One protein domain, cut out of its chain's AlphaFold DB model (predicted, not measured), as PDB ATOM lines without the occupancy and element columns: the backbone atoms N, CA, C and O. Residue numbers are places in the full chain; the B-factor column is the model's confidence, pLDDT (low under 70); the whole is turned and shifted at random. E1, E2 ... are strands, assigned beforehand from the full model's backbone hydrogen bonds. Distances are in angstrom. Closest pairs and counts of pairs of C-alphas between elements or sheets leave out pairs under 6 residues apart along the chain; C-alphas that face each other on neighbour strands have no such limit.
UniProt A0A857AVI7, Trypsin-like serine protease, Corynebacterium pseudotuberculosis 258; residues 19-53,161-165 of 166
ATOM      1  N   VAL A  19      -2.701  16.154  19.243       73.62
ATOM      2  CA  VAL A  19      -3.177  15.771  17.908       73.62
ATOM      3  C   VAL A  19      -4.182  16.813  17.438       73.62
ATOM      4  O   VAL A  19      -4.740  17.541  18.254       73.62
ATOM      5  N   ARG A  20      -4.428  16.924  16.131       68.50
ATOM      6  CA  ARG A  20      -5.534  17.750  15.627       68.50
ATOM      7  C   ARG A  20      -6.688  16.862  15.210       68.50
ATOM      8  O   ARG A  20      -6.492  15.980  14.381       68.50
ATOM      9  N   ALA A  21      -7.882  17.158  15.704       66.12
ATOM     10  CA  ALA A  21      -9.118  16.610  15.163       66.12
ATOM     11  C   ALA A  21     -10.055  17.767  14.819       66.12
ATOM     12  O   ALA A  21     -10.201  18.702  15.600       66.12
ATOM     13  N   LEU A  22     -10.649  17.728  13.623       65.06
ATOM     14  CA  LEU A  22     -11.578  18.761  13.139       65.06
ATOM     15  C   LEU A  22     -11.014  20.199  13.189       65.06
ATOM     16  O   LEU A  22     -11.752  21.160  13.361       65.06
ATOM     17  N   GLY A  23      -9.695  20.349  13.021       66.56
ATOM     18  CA  GLY A  23      -9.002  21.645  13.061       66.56
ATOM     19  C   GLY A  23      -8.562  22.095  14.457       66.56
ATOM     20  O   GLY A  23      -7.674  22.945  14.559       66.56
ATOM     21  N   GLU A  24      -9.074  21.464  15.512       69.31
ATOM     22  CA  GLU A  24      -8.789  21.821  16.900       69.31
ATOM     23  C   GLU A  24      -7.648  20.973  17.484       69.31
ATOM     24  O   GLU A  24      -7.586  19.761  17.243       69.31
ATOM     25  N   PRO A  25      -6.714  21.573  18.247       76.75
ATOM     26  CA  PRO A  25      -5.691  20.827  18.964       76.75
ATOM     27  C   PRO A  25      -6.290  20.133  20.195       76.75
ATOM     28  O   PRO A  25      -6.816  20.778  21.099       76.75
ATOM     29  N   ILE A  26      -6.128  18.816  20.270       79.44
ATOM     30  CA  ILE A  26      -6.531  17.983  21.401       79.44
ATOM     31  C   ILE A  26      -5.278  17.508  22.124       79.44
ATOM     32  O   ILE A  26      -4.378  16.921  21.521       79.44
ATOM     33  N   SER A  27      -5.215  17.774  23.426       82.44
ATOM     34  CA  SER A  27      -4.076  17.369  24.252       82.44
ATOM     35  C   SER A  27      -4.056  15.857  24.456       82.44
ATOM     36  O   SER A  27      -5.088  15.241  24.729       82.44
ATOM     37  N   LEU A  28      -2.864  15.273  24.353       83.31
ATOM     38  CA  LEU A  28      -2.647  13.866  24.668       83.31
ATOM     39  C   LEU A  28      -2.492  13.678  26.182       83.31
ATOM     40  O   LEU A  28      -1.792  14.448  26.837       83.31
ATOM     41  N   GLU A  29      -3.098  12.625  26.723       84.06
ATOM     42  CA  GLU A  29      -2.924  12.180  28.115       84.06
ATOM     43  C   GLU A  29      -1.858  11.095  28.243       84.06
ATOM     44  O   GLU A  29      -1.108  11.054  29.221       84.06
ATOM     45  N   LYS A  30      -1.761  10.225  27.235       83.88
ATOM     46  CA  LYS A  30      -0.819   9.107  27.221       83.88
ATOM     47  C   LYS A  30      -0.492   8.703  25.789       83.88
ATOM     48  O   LYS A  30      -1.360   8.707  24.922       83.88
ATOM     49  N   VAL A  31       0.765   8.329  25.564       85.38
ATOM     50  CA  VAL A  31       1.233   7.668  24.339       85.38
ATOM     51  C   VAL A  31       1.773   6.304  24.744       85.38
ATOM     52  O   VAL A  31       2.614   6.219  25.644       85.38
ATOM     53  N   THR A  32       1.311   5.248  24.082       88.06
ATOM     54  CA  THR A  32       1.798   3.882  24.301       88.06
ATOM     55  C   THR A  32       2.241   3.287  22.980       88.06
ATOM     56  O   THR A  32       1.467   3.268  22.028       88.06
ATOM     57  N   PHE A  33       3.467   2.781  22.929       88.12
ATOM     58  CA  PHE A  33       3.997   2.094  21.755       88.12
ATOM     59  C   PHE A  33       3.712   0.603  21.845       88.12
ATOM     60  O   PHE A  33       3.755   0.028  22.939       88.12
ATOM     61  N   SER A  34       3.421  -0.005  20.698       90.50
ATOM     62  CA  SER A  34       3.151  -1.435  20.635       90.50
ATOM     63  C   SER A  34       4.367  -2.274  21.076       90.50
ATOM     64  O   SER A  34       5.512  -1.851  20.895       90.50
ATOM     65  N   PRO A  35       4.141  -3.431  21.729       86.06
ATOM     66  CA  PRO A  35       5.188  -4.370  22.115       86.06
ATOM     67  C   PRO A  35       5.603  -5.205  20.910       86.06
ATOM     68  O   PRO A  35       4.783  -5.443  20.036       86.06
ATOM     69  N   GLY A  36       6.840  -5.708  20.883       78.25
ATOM     70  CA  GLY A  36       7.406  -6.194  19.619       78.25
ATOM     71  C   GLY A  36       7.669  -4.996  18.715       78.25
ATOM     72  O   GLY A  36       7.097  -3.929  18.905       78.25
ATOM     73  N   ASN A  37       8.609  -5.086  17.794       84.56
ATOM     74  CA  ASN A  37       9.058  -3.900  17.072       84.56
ATOM     75  C   ASN A  37       8.070  -3.531  15.944       84.56
ATOM     76  O   ASN A  37       8.467  -3.439  14.790       84.56
ATOM     77  N   HIS A  38       6.777  -3.416  16.256       89.19
ATOM     78  CA  HIS A  38       5.708  -3.033  15.342       89.19
ATOM     79  C   HIS A  38       5.523  -1.513  15.366       89.19
ATOM     80  O   HIS A  38       5.681  -0.851  16.394       89.19
ATOM     81  N   ASP A  39       5.174  -0.946  14.217       90.75
ATOM     82  CA  ASP A  39       5.054   0.499  14.040       90.75
ATOM     83  C   ASP A  39       3.601   0.941  14.253       90.75
ATOM     84  O   ASP A  39       2.891   1.347  13.336       90.75
ATOM     85  N   ILE A  40       3.138   0.743  15.490       91.31
ATOM     86  CA  ILE A  40       1.802   1.108  15.969       91.31
ATOM     87  C   ILE A  40       1.944   1.801  17.328       91.31
ATOM     88  O   ILE A  40       2.675   1.346  18.215       91.31
ATOM     89  N   ALA A  41       1.197   2.889  17.511       89.94
ATOM     90  CA  ALA A  41       1.063   3.589  18.781       89.94
ATOM     91  C   ALA A  41      -0.410   3.886  19.089       89.94
ATOM     92  O   ALA A  41      -1.227   4.047  18.185       89.94
ATOM     93  N   ILE A  42      -0.737   3.965  20.379       89.44
ATOM     94  CA  ILE A  42      -2.047   4.379  20.884       89.44
ATOM     95  C   ILE A  42      -1.892   5.692  21.635       89.44
ATOM     96  O   ILE A  42      -1.025   5.827  22.506       89.44
ATOM     97  N   PHE A  43      -2.778   6.628  21.317       86.94
ATOM     98  CA  PHE A  43      -2.885   7.922  21.968       86.94
ATOM     99  C   PHE A  43      -4.180   7.983  22.775       86.94
ATOM    100  O   PHE A  43      -5.267   7.848  22.217       86.94
ATOM    101  N   SER A  44      -4.072   8.218  24.078       85.06
ATOM    102  CA  SER A  44      -5.218   8.601  24.902       85.06
ATOM    103  C   SER A  44      -5.374  10.115  24.819       85.06
ATOM    104  O   SER A  44      -4.396  10.844  25.010       85.06
ATOM    105  N   ILE A  45      -6.580  10.589  24.522       80.44
ATOM    106  CA  ILE A  45      -6.897  12.015  24.393       80.44
ATOM    107  C   ILE A  45      -7.837  12.465  25.506       80.44
ATOM    108  O   ILE A  45      -8.800  11.772  25.828       80.44
ATOM    109  N   ALA A  46      -7.572  13.647  26.058       72.00
ATOM    110  CA  ALA A  46      -8.455  14.263  27.038       72.00
ATOM    111  C   ALA A  46      -9.693  14.821  26.326       72.00
ATOM    112  O   ALA A  46      -9.549  15.593  25.379       72.00
ATOM    113  N   ASN A  47     -10.893  14.487  26.812       75.75
ATOM    114  CA  ASN A  47     -12.166  15.013  26.299       75.75
ATOM    115  C   ASN A  47     -12.316  14.838  24.775       75.75
ATOM    116  O   ASN A  47     -12.440  15.818  24.039       75.75
ATOM    117  N   ALA A  48     -12.269  13.588  24.304       73.25
ATOM    118  CA  ALA A  48     -12.498  13.270  22.896       73.25
ATOM    119  C   ALA A  48     -13.828  13.886  22.411       73.25
ATOM    120  O   ALA A  48     -14.854  13.654  23.053       73.25
ATOM    121  N   PRO A  49     -13.837  14.667  21.315       73.00
ATOM    122  CA  PRO A  49     -15.082  15.152  20.740       73.00
ATOM    123  C   PRO A  49     -15.896  13.975  20.199       73.00
ATOM    124  O   PRO A  49     -15.328  12.997  19.705       73.00
ATOM    125  N   ASP A  50     -17.223  14.094  20.245       77.50
ATOM    126  CA  ASP A  50     -18.104  13.132  19.588       77.50
ATOM    127  C   ASP A  50     -17.779  13.077  18.088       77.50
ATOM    128  O   ASP A  50     -17.675  14.103  17.409       77.50
ATOM    129  N   GLY A  51     -17.604  11.866  17.567       74.44
ATOM    130  CA  GLY A  51     -17.187  11.644  16.190       74.44
ATOM    131  C   GLY A  51     -17.434  10.214  15.733       74.44
ATOM    132  O   GLY A  51     -17.777   9.330  16.520       74.44
ATOM    133  N   GLU A  52     -17.273   9.990  14.432       80.12
ATOM    134  CA  GLU A  52     -17.367   8.652  13.857       80.12
ATOM    135  C   GLU A  52     -16.203   7.782  14.348       80.12
ATOM    136  O   GLU A  52     -15.033   8.140  14.209       80.12
ATOM    137  N   VAL A  53     -16.531   6.617  14.910       84.19
ATOM    138  CA  VAL A  53     -15.548   5.618  15.335       84.19
ATOM    139  C   VAL A  53     -15.466   4.530  14.274       84.19
ATOM    140  O   VAL A  53     -16.409   3.759  14.078       84.19
ATOM    141  N   TRP A 161      -2.777  -6.473  22.683       92.88
ATOM    142  CA  TRP A 161      -2.182  -5.322  23.354       92.88
ATOM    143  C   TRP A 161      -3.047  -4.070  23.193       92.88
ATOM    144  O   TRP A 161      -3.226  -3.358  24.180       92.88
ATOM    145  N   ILE A 162      -3.609  -3.837  21.997       92.00
ATOM    146  CA  ILE A 162      -4.542  -2.730  21.738       92.00
ATOM    147  C   ILE A 162      -5.747  -2.824  22.674       92.00
ATOM    148  O   ILE A 162      -6.046  -1.853  23.362       92.00
ATOM    149  N   ASP A 163      -6.385  -3.995  22.746       91.25
ATOM    150  CA  ASP A 163      -7.571  -4.218  23.581       91.25
ATOM    151  C   ASP A 163      -7.277  -4.008  25.080       91.25
ATOM    152  O   ASP A 163      -8.174  -3.675  25.841       91.25
ATOM    153  N   ALA A 164      -6.020  -4.157  25.515       90.25
ATOM    154  CA  ALA A 164      -5.598  -3.880  26.890       90.25
ATOM    155  C   ALA A 164      -5.293  -2.393  27.170       90.25
ATOM    156  O   ALA A 164      -5.014  -2.044  28.319       90.25
ATOM    157  N   GLN A 165      -5.263  -1.531  26.145       85.38
ATOM    158  CA  GLN A 165      -5.061  -0.083  26.304       85.38
ATOM    159  C   GLN A 165      -6.366   0.726  26.277       85.38
ATOM    160  O   GLN A 165      -6.324   1.896  26.669       85.38
TER     161      GLN A 165
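This is residues 19 to 53 and 161 to 165 of the 166 residues of the protein "Trypsin-like serine protease" of Corynebacterium pseudotuberculosis 258 (UniProt A0A857AVI7). A long, bent strand, E2, has the short strand E1 paired beside its first part and E3 beside its later part, in a narrow three-stranded meander. After E3, residues 46 to 53 turn away from the sheet without a named element, and residues 161 to 165 form a separate short piece beyond a cut. The printed part has 40 residues, with three named strands in the order E1, E2, E3 and no named helix; the sheet has the same order and is antiparallel. The class is all strand, though 18 of the 40 residues, under half, are in named elements. The whole is loose, with a radius of gyration of the C-alphas of 11.8 A, and only just elongated, spanning 33 by 16 by 15 A.

E1, residues 19 to 21, and E2, residues 24 to 33, form a hairpin, antiparallel at 130 degrees between their directions. C-alphas 20 and 25 face each other at 4.5 A, and N 26 and O 19 are within hydrogen-bond range at 2.8 A. E2 bends by 71 degrees at residue 29. Its pairing is staggered: residues 24 to 26 pair with E1, and residues 28 to 33 with E3, residues 41 to 45. E2 and E3 form a second antiparallel hairpin, at 135 degrees. C-alphas 33 and 41 face each other at 4.4 A; N 29 and O 44 are within hydrogen-bond range at 2.8 A. The edge strands E1 and E3 are only just apart, closest at 8.4 A.

E1 begins at C-alpha 19, (-3.177, 15.771, 17.908), and measures 6.6 A from first to last C-alpha. E2 measures 24.0 A and ends at C-alpha 33, (3.997, 2.094, 21.755). E3 measures 12.9 A and ends at C-alpha 45, (-6.897, 12.015, 24.393).

The two C-alphas farthest apart, those of Gly 23 and Gly 36, are 33.0 A apart. Residues 54 to 160 are not printed, and C-alphas 53 and 161 are 19.0 A apart across the cut. The link from E1 to E2 is tight, and that from E2 to E3, with 7 residues, is short. The mean pLDDT of the printed part is 81.6, with residues 20 to 24 under 70.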